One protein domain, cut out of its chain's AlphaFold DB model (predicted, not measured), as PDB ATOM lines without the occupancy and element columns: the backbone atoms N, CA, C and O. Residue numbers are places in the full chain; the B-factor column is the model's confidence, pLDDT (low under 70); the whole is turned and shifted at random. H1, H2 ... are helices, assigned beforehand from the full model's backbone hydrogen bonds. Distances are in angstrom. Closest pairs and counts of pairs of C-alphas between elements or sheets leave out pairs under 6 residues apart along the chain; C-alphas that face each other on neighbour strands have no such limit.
ATOM      1  N   THR A  74      31.953  28.433  -3.569       89.44
ATOM      2  CA  THR A  74      32.228  29.867  -3.760       89.44
ATOM      3  C   THR A  74      31.638  30.347  -5.088       89.44
ATOM      4  O   THR A  74      31.678  29.601  -6.067       89.44
ATOM      5  N   CYS A  75      31.139  31.584  -5.191       92.81
ATOM      6  CA  CYS A  75      30.529  32.053  -6.447       92.81
ATOM      7  C   CYS A  75      31.501  32.070  -7.639       92.81
ATOM      8  O   CYS A  75      31.088  31.845  -8.774       92.81
ATOM      9  N   ASN A  76      32.805  32.252  -7.392       92.44
ATOM     10  CA  ASN A  76      33.835  32.089  -8.422       92.44
ATOM     11  C   ASN A  76      33.925  30.635  -8.930       92.44
ATOM     12  O   ASN A  76      34.023  30.413 -10.136       92.44
ATOM     13  N   HIS A  77      33.881  29.649  -8.027       91.81
ATOM     14  CA  HIS A  77      33.911  28.232  -8.395       91.81
ATOM     15  C   HIS A  77      32.604  27.793  -9.070       91.81
ATOM     16  O   HIS A  77      32.651  27.165 -10.125       91.81
ATOM     17  N   ALA A  78      31.454  28.201  -8.523       92.00
ATOM     18  CA  ALA A  78      30.139  27.957  -9.106       92.00
ATOM     19  C   ALA A  78      30.057  28.458 -10.555       92.00
ATOM     20  O   ALA A  78      29.626  27.712 -11.431       92.00
ATOM     21  N   LEU A  79      30.555  29.673 -10.830       93.94
ATOM     22  CA  LEU A  79      30.613  30.218 -12.188       93.94
ATOM     23  C   LEU A  79      31.525  29.401 -13.110       93.94
ATOM     24  O   LEU A  79      31.141  29.137 -14.244       93.94
ATOM     25  N   SER A  80      32.694  28.966 -12.631       93.56
ATOM     26  CA  SER A  80      33.615  28.125 -13.413       93.56
ATOM     27  C   SER A  80      32.977  26.790 -13.816       93.56
ATOM     28  O   SER A  80      33.006  26.419 -14.988       93.56
ATOM     29  N   VAL A  81      32.317  26.103 -12.875       91.38
ATOM     30  CA  VAL A  81      31.566  24.863 -13.152       91.38
ATOM     31  C   VAL A  81      30.399  25.140 -14.104       91.38
ATOM     32  O   VAL A  81      30.189  24.409 -15.071       91.38
ATOM     33  N   CYS A  82      29.673  26.239 -13.893       93.00
ATOM     34  CA  CYS A  82      28.544  26.615 -14.735       93.00
ATOM     35  C   CYS A  82      28.944  26.925 -16.185       93.00
ATOM     36  O   CYS A  82      28.203  26.605 -17.108       93.00
ATOM     37  N   GLN A  83      30.127  27.508 -16.400       94.25
ATOM     38  CA  GLN A  83      30.681  27.773 -17.730       94.25
ATOM     39  C   GLN A  83      31.101  26.494 -18.467       94.25
ATOM     40  O   GLN A  83      31.019  26.448 -19.694       94.25
ATOM     41  N   GLN A  84      31.523  25.457 -17.737       93.75
ATOM     42  CA  GLN A  84      31.869  24.154 -18.316       93.75
ATOM     43  C   GLN A  84      30.619  23.383 -18.768       93.75
ATOM     44  O   GLN A  84      30.644  22.719 -19.806       93.75
ATOM     45  N   GLU A  85      29.495  23.507 -18.051       92.62
ATOM     46  CA  GLU A  85      28.246  22.844 -18.429       92.62
ATOM     47  C   GLU A  85      27.299  23.743 -19.242       92.62
ATOM     48  O   GLU A  85      26.631  24.632 -18.717       92.62
ATOM     49  N   ARG A  86      27.124  23.415 -20.529       93.38
ATOM     50  CA  ARG A  86      26.237  24.141 -21.464       93.38
ATOM     51  C   ARG A  86      24.813  24.375 -20.943       93.38
ATOM     52  O   ARG A  86      24.233  25.414 -21.250       93.38
ATOM     53  N   LYS A  87      24.248  23.432 -20.178       92.50
ATOM     54  CA  LYS A  87      22.917  23.578 -19.565       92.50
ATOM     55  C   LYS A  87      22.918  24.670 -18.498       92.50
ATOM     56  O   LYS A  87      22.070  25.551 -18.551       92.50
ATOM     57  N   CYS A  88      23.889  24.646 -17.584       93.19
ATOM     58  CA  CYS A  88      24.024  25.671 -16.554       93.19
ATOM     59  C   CYS A  88      24.280  27.052 -17.163       93.19
ATOM     60  O   CYS A  88      23.585  28.007 -16.819       93.19
ATOM     61  N   LEU A  89      25.221  27.146 -18.110       94.75
ATOM     62  CA  LEU A  89      25.545  28.402 -18.782       94.75
ATOM     63  C   LEU A  89      24.307  29.034 -19.427       94.75
ATOM     64  O   LEU A  89      24.095  30.235 -19.277       94.75
ATOM     65  N   LYS A  90      23.458  28.228 -20.082       95.44
ATOM     66  CA  LYS A  90      22.188  28.711 -20.630       95.44
ATOM     67  C   LYS A  90      21.276  29.276 -19.534       95.44
ATOM     68  O   LYS A  90      20.834  30.408 -19.668       95.44
ATOM     69  N   LEU A  91      21.052  28.545 -18.437       93.81
ATOM     70  CA  LEU A  91      20.219  29.025 -17.321       93.81
ATOM     71  C   LEU A  91      20.725  30.348 -16.726       93.81
ATOM     72  O   LEU A  91      19.928  31.209 -16.359       93.81
ATOM     73  N   PHE A  92      22.046  30.520 -16.635       94.69
ATOM     74  CA  PHE A  92      22.660  31.735 -16.108       94.69
ATOM     75  C   PHE A  92      22.531  32.934 -17.059       94.69
ATOM     76  O   PHE A  92      22.237  34.041 -16.606       94.69
ATOM     77  N   GLU A  93      22.705  32.731 -18.366       94.94
ATOM     78  CA  GLU A  93      22.515  33.788 -19.364       94.94
ATOM     79  C   GLU A  93      21.032  34.143 -19.563       94.94
ATOM     80  O   GLU A  93      20.699  35.329 -19.575       94.94
ATOM     81  N   ASP A  94      20.131  33.154 -19.601       94.81
ATOM     82  CA  ASP A  94      18.677  33.367 -19.648       94.81
ATOM     83  C   ASP A  94      18.216  34.191 -18.428       94.81
ATOM     84  O   ASP A  94      17.475  35.165 -18.566       94.81
ATOM     85  N   PHE A  95      18.713  33.882 -17.225       94.81
ATOM     86  CA  PHE A  95      18.436  34.679 -16.026       94.81
ATOM     87  C   PHE A  95      18.968  36.115 -16.118       94.81
ATOM     88  O   PHE A  95      18.238  37.053 -15.800       94.81
ATOM     89  N   LYS A  96      20.206  36.321 -16.590       93.38
ATOM     90  CA  LYS A  96      20.778  37.668 -16.773       93.38
ATOM     91  C   LYS A  96      20.017  38.503 -17.806       93.38
ATOM     92  O   LYS A  96      19.973  39.726 -17.666       93.38
ATOM     93  N   ALA A  97      19.453  37.867 -18.832       94.38
ATOM     94  CA  ALA A  97      18.661  38.534 -19.857       94.38
ATOM     95  C   ALA A  97      17.307  39.010 -19.308       94.38
ATOM     96  O   ALA A  97      16.957  40.178 -19.475       94.38
ATOM     97  N   HIS A  98      16.567  38.135 -18.617       93.56
ATOM     98  CA  HIS A  98      15.212  38.445 -18.156       93.56
ATOM     99  C   HIS A  98      15.183  39.217 -16.821       93.56
ATOM    100  O   HIS A  98      14.419  40.170 -16.683       93.56
ATOM    101  N   CYS A  99      16.050  38.888 -15.856       92.94
ATOM    102  CA  CYS A  99      16.148  39.559 -14.550       92.94
ATOM    103  C   CYS A  99      17.193  40.689 -14.551       92.94
ATOM    104  O   CYS A  99      18.140  40.714 -13.760       92.94
ATOM    105  N   LYS A 100      17.023  41.619 -15.494       92.12
ATOM    106  CA  LYS A 100      17.955  42.706 -15.820       92.12
ATOM    107  C   LYS A 100      18.010  43.786 -14.731       92.12
ATOM    108  O   LYS A 100      17.032  44.485 -14.477       92.12
ATOM    109  N   VAL A 101      19.192  43.975 -14.148       90.88
ATOM    110  CA  VAL A 101      19.487  45.007 -13.135       90.88
ATOM    111  C   VAL A 101      20.417  46.064 -13.730       90.88
ATOM    112  O   VAL A 101      21.357  45.730 -14.456       90.88
ATOM    113  N   ARG A 102      20.173  47.340 -13.417       87.44
ATOM    114  CA  ARG A 102      21.078  48.463 -13.707       87.44
ATOM    115  C   ARG A 102      21.127  49.380 -12.497       87.44
ATOM    116  O   ARG A 102      20.080  49.687 -11.944       87.44
ATOM    117  N   ASP A 103      22.334  49.756 -12.083       85.06
ATOM    118  CA  ASP A 103      22.559  50.709 -10.986       85.06
ATOM    119  C   ASP A 103      21.829  50.295  -9.690       85.06
ATOM    120  O   ASP A 103      21.192  51.091  -9.015       85.06
ATOM    121  N   ASN A 104      21.862  48.986  -9.401       81.06
ATOM    122  CA  ASN A 104      21.118  48.296  -8.336       81.06
ATOM    123  C   ASN A 104      19.585  48.483  -8.345       81.06
ATOM    124  O   ASN A 104      18.912  48.001  -7.438       81.06
ATOM    125  N   LYS A 105      19.001  49.083  -9.388       86.31
ATOM    126  CA  LYS A 105      17.551  49.188  -9.591       86.31
ATOM    127  C   LYS A 105      17.096  48.158 -10.637       86.31
ATOM    128  O   LYS A 105      17.775  47.879 -11.631       86.31
ATOM    129  N   CYS A 106      15.942  47.531 -10.404       89.19
ATOM    130  CA  CYS A 106      15.405  46.546 -11.342       89.19
ATOM    131  C   CYS A 106      14.921  47.224 -12.635       89.19
ATOM    132  O   CYS A 106      14.180  48.205 -12.584       89.19
ATOM    133  N   LYS A 107      15.313  46.677 -13.791       89.00
ATOM    134  CA  LYS A 107      14.914  47.125 -15.137       89.00
ATOM    135  C   LYS A 107      14.490  45.926 -16.008       89.00
ATOM    136  O   LYS A 107      14.824  45.876 -17.192       89.00
ATOM    137  N   MET A 108      13.811  44.938 -15.413       86.69
ATOM    138  CA  MET A 108      13.220  43.825 -16.165       86.69
ATOM    139  C   MET A 108      12.096  44.320 -17.082       86.69
ATOM    140  O   MET A 108      11.381  45.260 -16.740       86.69
ATOM    141  N   GLU A 109      11.922  43.657 -18.222       87.56
ATOM    142  CA  GLU A 109      10.877  43.983 -19.205       87.56
ATOM    143  C   GLU A 109       9.667  43.039 -19.084       87.56
ATOM    144  O   GLU A 109       8.532  43.459 -19.292       87.56
ATOM    145  N   ASN A 110       9.890  41.778 -18.693       89.88
ATOM    146  CA  ASN A 110       8.843  40.775 -18.503       89.88
ATOM    147  C   ASN A 110       9.001  40.085 -17.137       89.88
ATOM    148  O   ASN A 110      10.012  39.429 -16.866       89.88
ATOM    149  N   ARG A 111       7.966  40.236 -16.302       88.25
ATOM    150  CA  ARG A 111       7.866  39.693 -14.943       88.25
ATOM    151  C   ARG A 111       7.994  38.172 -14.913       88.25
ATOM    152  O   ARG A 111       8.831  37.629 -14.193       88.25
ATOM    153  N   ASP A 112       7.183  37.499 -15.715       87.19
ATOM    154  CA  ASP A 112       7.015  36.050 -15.645       87.19
ATOM    155  C   ASP A 112       8.225  35.340 -16.270       87.19
ATOM    156  O   ASP A 112       8.744  34.378 -15.710       87.19
ATOM    157  N   ALA A 113       8.800  35.908 -17.338       92.12
ATOM    158  CA  ALA A 113      10.052  35.415 -17.913       92.12
ATOM    159  C   ALA A 113      11.243  35.516 -16.934       92.12
ATOM    160  O   ALA A 113      12.102  34.629 -16.910       92.12
ATOM    161  N   CYS A 114      11.301  36.566 -16.100       92.75
ATOM    162  CA  CYS A 114      12.293  36.658 -15.024       92.75
ATOM    163  C   CYS A 114      12.021  35.619 -13.923       92.75
ATOM    164  O   CYS A 114      12.943  34.908 -13.519       92.75
ATOM    165  N   HIS A 115      10.766  35.461 -13.490       88.69
ATOM    166  CA  HIS A 115      10.375  34.457 -12.495       88.69
ATOM    167  C   HIS A 115      10.741  33.026 -12.918       88.69
ATOM    168  O   HIS A 115      11.330  32.274 -12.134       88.69
ATOM    169  N   ASP A 116      10.454  32.659 -14.164       87.75
ATOM    170  CA  ASP A 116      10.749  31.330 -14.692       87.75
ATOM    171  C   ASP A 116      12.257  31.120 -14.858       87.75
ATOM    172  O   ASP A 116      12.789  30.072 -14.481       87.75
ATOM    173  N   SER A 117      12.985  32.131 -15.338       91.94
ATOM    174  CA  SER A 117      14.448  32.064 -15.444       91.94
ATOM    175  C   SER A 117      15.114  31.920 -14.070       91.94
ATOM    176  O   SER A 117      16.008  31.089 -13.903       91.94
ATOM    177  N   TRP A 118      14.647  32.661 -13.059       89.00
ATOM    178  CA  TRP A 118      15.100  32.521 -11.672       89.00
ATOM    179  C   TRP A 118      14.775  31.137 -11.100       89.00
ATOM    180  O   TRP A 118      15.649  30.482 -10.529       89.00
ATOM    181  N   THR A 119      13.548  30.653 -11.302       85.69
ATOM    182  CA  THR A 119      13.110  29.330 -10.835       85.69
ATOM    183  C   THR A 119      13.979  28.219 -11.418       85.69
ATOM    184  O   THR A 119      14.411  27.332 -10.683       85.69
ATOM    185  N   ASN A 120      14.320  28.298 -12.707       86.38
ATOM    186  CA  ASN A 120      15.233  27.347 -13.333       86.38
ATOM    187  C   ASN A 120      16.684  27.511 -12.836       86.38
ATOM    188  O   ASN A 120      17.360  26.509 -12.585       86.38
ATOM    189  N   LEU A 121      17.163  28.741 -12.601       88.94
ATOM    190  CA  LEU A 121      18.501  28.987 -12.047       88.94
ATOM    191  C   LEU A 121      18.700  28.321 -10.675       88.94
ATOM    192  O   LEU A 121      19.811  27.878 -10.377       88.94
ATOM    193  N   ARG A 122      17.639  28.158  -9.869       85.50
ATOM    194  CA  ARG A 122      17.687  27.445  -8.573       85.50
ATOM    195  C   ARG A 122      18.181  26.001  -8.674       85.50
ATOM    196  O   ARG A 122      18.676  25.469  -7.679       85.50
ATOM    197  N   LEU A 123      18.104  25.373  -9.849       82.62
ATOM    198  CA  LEU A 123      18.633  24.027 -10.096       82.62
ATOM    199  C   LEU A 123      20.161  24.026 -10.292       82.62
ATOM    200  O   LEU A 123      20.828  23.052  -9.959       82.62
ATOM    201  N   SER A 124      20.747  25.144 -10.725       86.12
ATOM    202  CA  SER A 124      22.178  25.270 -11.039       86.12
ATOM    203  C   SER A 124      23.099  25.413  -9.807       86.12
ATOM    204  O   SER A 124      22.627  25.813  -8.736       86.12
ATOM    205  N   PRO A 125      24.426  25.192  -9.934       85.19
ATOM    206  CA  PRO A 125      25.406  25.492  -8.882       85.19
ATOM    207  C   PRO A 125      25.533  26.985  -8.539       85.19
ATOM    208  O   PRO A 125      26.105  27.316  -7.504       85.19
ATOM    209  N   MET A 126      25.023  27.886  -9.390       87.81
ATOM    210  CA  MET A 126      25.066  29.336  -9.152       87.81
ATOM    211  C   MET A 126      24.207  29.745  -7.954       87.81
ATOM    212  O   MET A 126      24.585  30.632  -7.191       87.81
ATOM    213  N   PHE A 127      23.050  29.104  -7.785       86.50
ATOM    214  CA  PHE A 127      22.103  29.449  -6.731       86.50
ATOM    215  C   PHE A 127      22.612  29.020  -5.350       86.50
ATOM    216  O   PHE A 127      22.871  27.835  -5.123       86.50
ATOM    217  N   GLY A 128      22.707  29.977  -4.422       80.12
ATOM    218  CA  GLY A 128      23.196  29.738  -3.061       80.12
ATOM    219  C   GLY A 128      24.723  29.691  -2.932       80.12
ATOM    220  O   GLY A 128      25.227  29.243  -1.907       80.12
ATOM    221  N   CYS A 129      25.475  30.133  -3.944       87.62
ATOM    222  CA  CYS A 129      26.925  30.268  -3.822       87.62
ATOM    223  C   CYS A 129      27.321  31.328  -2.771       87.62
ATOM    224  O   CYS A 129      26.590  32.294  -2.549       87.62
ATOM    225  N   ILE A 130      28.492  31.170  -2.146       88.31
ATOM    226  CA  ILE A 130      28.992  32.049  -1.070       88.31
ATOM    227  C   ILE A 130      30.265  32.811  -1.463       88.31
ATOM    228  O   ILE A 130      30.956  32.450  -2.419       88.31
ATOM    229  N   CYS A 131      30.618  33.846  -0.695       90.06
ATOM    230  CA  CYS A 131      31.842  34.625  -0.895       90.06
ATOM    231  C   CYS A 131      32.658  34.748   0.402       90.06
ATOM    232  O   CYS A 131      32.319  35.567   1.255       90.06
ATOM    233  N   PRO A 132      33.722  33.939   0.583       85.19
ATOM    234  CA  PRO A 132      34.610  34.062   1.735       85.19
ATOM    235  C   PRO A 132      35.440  35.351   1.657       85.19
ATOM    236  O   PRO A 132      35.769  35.826   0.568       85.19
ATOM    237  N   ASN A 133      35.819  35.893   2.816       83.50
ATOM    238  CA  ASN A 133      36.635  37.102   2.891       83.50
ATOM    239  C   ASN A 133      38.094  36.803   2.488       83.50
ATOM    240  O   ASN A 133      38.875  36.280   3.279       83.50
ATOM    241  N   ASN A 134      38.443  37.072   1.229       82.62
ATOM    242  CA  ASN A 134      39.787  36.906   0.675       82.62
ATOM    243  C   ASN A 134      40.041  37.899  -0.481       82.62
ATOM    244  O   ASN A 134      39.152  38.652  -0.877       82.62
ATOM    245  N   HIS A 135      41.232  37.871  -1.086       86.25
ATOM    246  CA  HIS A 135      41.590  38.774  -2.194       86.25
ATOM    247  C   HIS A 135      40.687  38.652  -3.447       86.25
ATOM    248  O   HIS A 135      40.624  39.576  -4.255       86.25
ATOM    249  N   MET A 136      39.949  37.545  -3.611       86.19
ATOM    250  CA  MET A 136      38.974  37.343  -4.693       86.19
ATOM    251  C   MET A 136      37.556  37.831  -4.347       86.19
ATOM    252  O   MET A 136      36.669  37.749  -5.208       86.19
ATOM    253  N   LYS A 137      37.324  38.363  -3.136       89.00
ATOM    254  CA  LYS A 137      36.017  38.838  -2.653       89.00
ATOM    255  C   LYS A 137      35.345  39.788  -3.649       89.00
ATOM    256  O   LYS A 137      34.248  39.500  -4.105       89.00
ATOM    257  N   LYS A 138      36.044  40.825  -4.130       92.19
ATOM    258  CA  LYS A 138      35.499  41.814  -5.092       92.19
ATOM    259  C   LYS A 138      34.982  41.198  -6.407       92.19
ATOM    260  O   LYS A 138      34.052  41.729  -7.012       92.19
ATOM    261  N   ARG A 139      35.576  40.089  -6.871       91.94
ATOM    262  CA  ARG A 139      35.088  39.334  -8.042       91.94
ATOM    263  C   ARG A 139      33.894  38.455  -7.670       91.94
ATOM    264  O   ARG A 139      32.934  38.390  -8.433       91.94
ATOM    265  N   CYS A 140      33.965  37.816  -6.506       93.75
ATOM    266  CA  CYS A 140      32.922  36.950  -5.977       93.75
ATOM    267  C   CYS A 140      31.614  37.717  -5.725       93.75
ATOM    268  O   CYS A 140      30.575  37.327  -6.249       93.75
ATOM    269  N   ASP A 141      31.690  38.847  -5.017       92.56
ATOM    270  CA  ASP A 141      30.553  39.694  -4.639       92.56
ATOM    271  C   ASP A 141      29.750  40.155  -5.863       92.56
ATOM    272  O   ASP A 141      28.527  40.190  -5.833       92.56
ATOM    273  N   ARG A 142      30.413  40.437  -6.995       91.62
ATOM    274  CA  ARG A 142      29.722  40.785  -8.247       91.62
ATOM    275  C   ARG A 142      28.832  39.644  -8.750       91.62
ATOM    276  O   ARG A 142      27.735  39.895  -9.235       91.62
ATOM    277  N   ILE A 143      29.306  38.401  -8.654       92.38
ATOM    278  CA  ILE A 143      28.546  37.207  -9.054       92.38
ATOM    279  C   ILE A 143      27.415  36.964  -8.047       92.38
ATOM    280  O   ILE A 143      26.278  36.723  -8.449       92.38
ATOM    281  N   PHE A 144      27.722  37.087  -6.751       91.56
ATOM    282  CA  PHE A 144      26.753  36.959  -5.667       91.56
ATOM    283  C   PHE A 144      25.600  37.956  -5.817       91.56
ATOM    284  O   PHE A 144      24.444  37.553  -5.745       91.56
ATOM    285  N   ASN A 145      25.892  39.226  -6.110       90.56
ATOM    286  CA  ASN A 145      24.866  40.257  -6.259       90.56
ATOM    287  C   ASN A 145      23.953  39.999  -7.462       90.56
ATOM    288  O   ASN A 145      22.745  40.167  -7.361       90.56
ATOM    289  N   ILE A 146      24.497  39.513  -8.582       89.81
ATOM    290  CA  ILE A 146      23.679  39.158  -9.752       89.81
ATOM    291  C   ILE A 146      22.689  38.031  -9.420       89.81
ATOM    292  O   ILE A 146      21.541  38.101  -9.852       89.81
ATOM    293  N   VAL A 147      23.125  37.001  -8.684       88.62
ATOM    294  CA  VAL A 147      22.375  35.740  -8.506       88.62
ATOM    295  C   VAL A 147      21.528  35.693  -7.231       88.62
ATOM    296  O   VAL A 147      20.401  35.205  -7.273       88.62
ATOM    297  N   ASN A 148      22.066  36.165  -6.106       85.81
ATOM    298  CA  ASN A 148      21.477  36.013  -4.772       85.81
ATOM    299  C   ASN A 148      20.972  37.337  -4.164       85.81
ATOM    300  O   ASN A 148      20.202  37.287  -3.213       85.81
ATOM    301  N   HIS A 149      21.385  38.502  -4.681       86.75
ATOM    302  CA  HIS A 149      20.941  39.823  -4.200       86.75
ATOM    303  C   HIS A 149      20.410  40.676  -5.362       86.75
ATOM    304  O   HIS A 149      20.917  41.756  -5.673       86.75
ATOM    305  N   ASN A 150      19.425  40.117  -6.068       88.81
ATOM    306  CA  ASN A 150      18.888  40.688  -7.293       88.81
ATOM    307  C   ASN A 150      17.543  41.398  -7.017       88.81
ATOM    308  O   ASN A 150      16.541  40.713  -6.794       88.81
ATOM    309  N   PRO A 151      17.463  42.740  -7.129       89.00
ATOM    310  CA  PRO A 151      16.255  43.515  -6.819       89.00
ATOM    311  C   PRO A 151      15.059  43.177  -7.723       89.00
ATOM    312  O   PRO A 151      13.913  43.459  -7.374       89.00
ATOM    313  N   CYS A 152      15.293  42.576  -8.895       88.56
ATOM    314  CA  CYS A 152      14.217  42.052  -9.728       88.56
ATOM    315  C   CYS A 152      13.572  40.808  -9.112       88.56
ATOM    316  O   CYS A 152      12.352  40.683  -9.139       88.56
ATOM    317  N   VAL A 153      14.372  39.914  -8.527       87.44
ATOM    318  CA  VAL A 153      13.887  38.703  -7.852       87.44
ATOM    319  C   VAL A 153      13.163  39.063  -6.557       87.44
ATOM    320  O   VAL A 153      12.084  38.534  -6.306       87.44
ATOM    321  N   ASP A 154      13.693  40.013  -5.786       81.38
ATOM    322  CA  ASP A 154      13.043  40.505  -4.568       81.38
ATOM    323  C   ASP A 154      11.616  40.993  -4.867       81.38
ATOM    324  O   ASP A 154      10.647  40.524  -4.269       81.38
ATOM    325  N   ARG A 155      11.450  41.850  -5.886       75.31
ATOM    326  CA  ARG A 155      10.127  42.339  -6.312       75.31
ATOM    327  C   ARG A 155       9.168  41.216  -6.734       75.31
ATOM    328  O   ARG A 155       7.969  41.355  -6.515       75.31
ATOM    329  N   LEU A 156       9.662  40.102  -7.285       75.81
ATOM    330  CA  LEU A 156       8.829  38.939  -7.628       75.81
ATOM    331  C   LEU A 156       8.339  38.169  -6.398       75.81
ATOM    332  O   LEU A 156       7.197  37.713  -6.393       75.81
ATOM    333  N   ILE A 157       9.196  38.016  -5.385       70.62
ATOM    334  CA  ILE A 157       8.888  37.282  -4.151       70.62
ATOM    335  C   ILE A 157       7.918  38.084  -3.274       70.62
ATOM    336  O   ILE A 157       6.996  37.506  -2.702       70.62
ATOM    337  N   PHE A 158       8.100  39.405  -3.185       64.44
ATOM    338  CA  PHE A 158       7.296  40.265  -2.309       64.44
ATOM    339  C   PHE A 158       6.007  40.794  -2.959       64.44
ATOM    340  O   PHE A 158       5.043  41.057  -2.244       64.44
ATOM    341  N   PHE A 159       5.945  40.911  -4.295       66.00
ATOM    342  CA  PHE A 159       4.776  41.441  -5.016       66.00
ATOM    343  C   PHE A 159       4.304  40.481  -6.127       66.00
ATOM    344  O   PHE A 159       4.535  40.729  -7.319       66.00
ATOM    345  N   PRO A 160       3.611  39.376  -5.772       59.47
ATOM    346  CA  PRO A 160       3.150  38.372  -6.734       59.47
ATOM    347  C   PRO A 160       2.182  38.922  -7.797       59.47
ATOM    348  O   PRO A 160       2.191  38.424  -8.917       59.47
ATOM    349  N   ASP A 161       1.438  39.990  -7.502       59.00
ATOM    350  CA  ASP A 161       0.507  40.629  -8.450       59.00
ATOM    351  C   ASP A 161       1.054  41.939  -9.057       59.00
ATOM    352  O   ASP A 161       0.322  42.698  -9.690       59.00
ATOM    353  N   GLY A 162       2.331  42.275  -8.820       54.59
ATOM    354  CA  GLY A 162       2.949  43.535  -9.271       54.59
ATOM    355  C   GLY A 162       2.409  44.811  -8.598       54.59
ATOM    356  O   GLY A 162       2.907  45.908  -8.857       54.59
ATOM    357  N   ALA A 163       1.420  44.686  -7.712       52.81
ATOM    358  CA  ALA A 163       0.856  45.784  -6.942       52.81
ATOM    359  C   ALA A 163       1.807  46.213  -5.812       52.81
ATOM    360  O   ALA A 163       1.726  45.706  -4.694       52.81
ATOM    361  N   ILE A 164       2.686  47.180  -6.094       57.84
ATOM    362  CA  ILE A 164       3.427  47.903  -5.052       57.84
ATOM    363  C   ILE A 164       2.398  48.637  -4.172       57.84
ATOM    364  O   ILE A 164       1.646  49.470  -4.697       57.84
ATOM    365  N   PRO A 165       2.334  48.376  -2.852       48.53
ATOM    366  CA  PRO A 165       1.437  49.095  -1.966       48.53
ATOM    367  C   PRO A 165       1.799  50.579  -1.963       48.53
ATOM    368  O   PRO A 165       2.865  50.972  -1.489       48.53
ATOM    369  N   LYS A 166       0.901  51.425  -2.475       44.16
ATOM    370  CA  LYS A 166       0.999  52.881  -2.314       44.16
ATOM    371  C   LYS A 166       0.538  53.257  -0.909       44.16
ATOM    372  O   LYS A 166      -0.588  53.727  -0.722       44.16
ATOM    373  N   GLU A 232       8.697  46.638   6.909       51.62
ATOM    374  CA  GLU A 232       7.299  46.409   7.331       51.62
ATOM    375  C   GLU A 232       6.643  45.162   6.698       51.62
ATOM    376  O   GLU A 232       5.667  44.640   7.241       51.62
ATOM    377  N   ILE A 233       7.159  44.664   5.566       50.69
ATOM    378  CA  ILE A 233       6.765  43.366   4.980       50.69
ATOM    379  C   ILE A 233       7.533  42.217   5.652       50.69
ATOM    380  O   ILE A 233       6.981  41.133   5.875       50.69
ATOM    381  N   TYR A 234       8.769  42.474   6.087       44.69
ATOM    382  CA  TYR A 234       9.338  41.751   7.220       44.69
ATOM    383  C   TYR A 234       8.587  42.092   8.526       44.69
ATOM    384  O   TYR A 234       7.727  42.967   8.560       44.69
ATOM    385  N   SER A 235       8.800  41.315   9.590       42.94
ATOM    386  CA  SER A 235       7.914  41.163  10.764       42.94
ATOM    387  C   SER A 235       6.503  40.608  10.481       42.94
ATOM    388  O   SER A 235       6.032  39.767  11.243       42.94
ATOM    389  N   ASN A 236       5.840  40.985   9.379       38.53
ATOM    390  CA  ASN A 236       4.463  40.560   9.082       38.53
ATOM    391  C   ASN A 236       4.321  39.147   8.476       38.53
ATOM    392  O   ASN A 236       3.209  38.622   8.428       38.53
ATOM    393  N   TYR A 237       5.408  38.508   8.027       40.97
ATOM    394  CA  TYR A 237       5.384  37.168   7.415       40.97
ATOM    395  C   TYR A 237       6.085  36.105   8.291       40.97
ATOM    396  O   TYR A 237       7.225  35.741   8.020       40.97
ATOM    397  N   PRO A 238       5.415  35.517   9.305       38.31
ATOM    398  CA  PRO A 238       6.044  34.579  10.250       38.31
ATOM    399  C   PRO A 238       6.450  33.218   9.646       38.31
ATOM    400  O   PRO A 238       7.097  32.416  10.314       38.31
ATOM    401  N   HIS A 239       6.067  32.928   8.397       36.81
ATOM    402  CA  HIS A 239       6.411  31.679   7.698       36.81
ATOM    403  C   HIS A 239       7.566  31.815   6.699       36.81
ATOM    404  O   HIS A 239       8.113  30.802   6.264       36.81
ATOM    405  N   TYR A 240       7.972  33.044   6.381       37.06
ATOM    406  CA  TYR A 240       9.286  33.310   5.815       37.06
ATOM    407  C   TYR A 240      10.126  33.907   6.931       37.06
ATOM    408  O   TYR A 240      10.061  35.110   7.165       37.06
ATOM    409  N   LEU A 241      10.941  33.066   7.584       36.44
ATOM    410  CA  LEU A 241      12.107  33.553   8.320       36.44
ATOM    411  C   LEU A 241      12.816  34.540   7.372       36.44
ATOM    412  O   LEU A 241      13.293  34.146   6.313       36.44
ATOM    413  N   HIS A 242      12.841  35.838   7.658       34.91
ATOM    414  CA  HIS A 242      13.504  36.278   8.867       34.91
ATOM    415  C   HIS A 242      14.948  35.768   8.809       34.91
ATOM    416  O   HIS A 242      15.342  35.086   9.753       34.91
ATOM    417  N   PRO A 243      15.768  36.044   7.759       33.19
ATOM    418  CA  PRO A 243      17.172  36.260   8.066       33.19
ATOM    419  C   PRO A 243      17.123  37.372   9.121       33.19
ATOM    420  O   PRO A 243      16.606  38.446   8.789       33.19
ATOM    421  N   PRO A 244      17.507  37.114  10.389       31.97
ATOM    422  CA  PRO A 244      17.368  38.116  11.438       31.97
ATOM    423  C   PRO A 244      18.041  39.391  10.948       31.97
ATOM    424  O   PRO A 244      18.997  39.310  10.177       31.97
TER     425      PRO A 244
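What this domain is: This is residues 74 to 166 and 232 to 244 of the 427 residues of the protein "(Mediterranean fruit fly) hypothetical protein" of Ceratitis capitata (UniProt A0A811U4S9). Five helices make a ring: H1 stands at one end, the hairpin of H2 and H3 makes one side, H4 then H5 the other. Residues 236 to 241 stick out. The 106 printed residues hold five named helices, H1 to H5 in order, and no named strand: all helix, compact, radius of gyration of the C-alphas 14.7 A, spans 43 by 30 by 27 A.

Where its parts are: Find C-alpha 75 at (30.529, 32.053, -6.447); H1 runs from there to 84. Next come H2, residues 86 to 98, 18.4 A long, H3, 111 to 121, H4, 137 to 148, and H5, 151 to 158, ending at (7.296, 40.265, -2.309).

How they stand to each other: H1 and H2 touch only at the corner, C-alphas 82 and 88 closest at 5.0 A. H2 and H3 run opposite ways at a shallow tilt of 26 degrees, C-alphas 98 and 114 closest at 4.6 A. H4 touches H1 with residues 139 to 144 alone, C-alphas 75 and 140 closest at 5.5 A. H5 touches H3, C-alphas 115 and 156 closest at 6.8 A. Each O i to N i+4 pair is within hydrogen-bond range but in H4, 6 of 8.

The domain as a whole: Residues 167 to 231 are not printed, a 13.2 A gap between C-alphas 166 and 232. Links H2 to H3 and H3 to H4 are long. Residues 158 to 166 and 232 to 244 have pLDDT under 70.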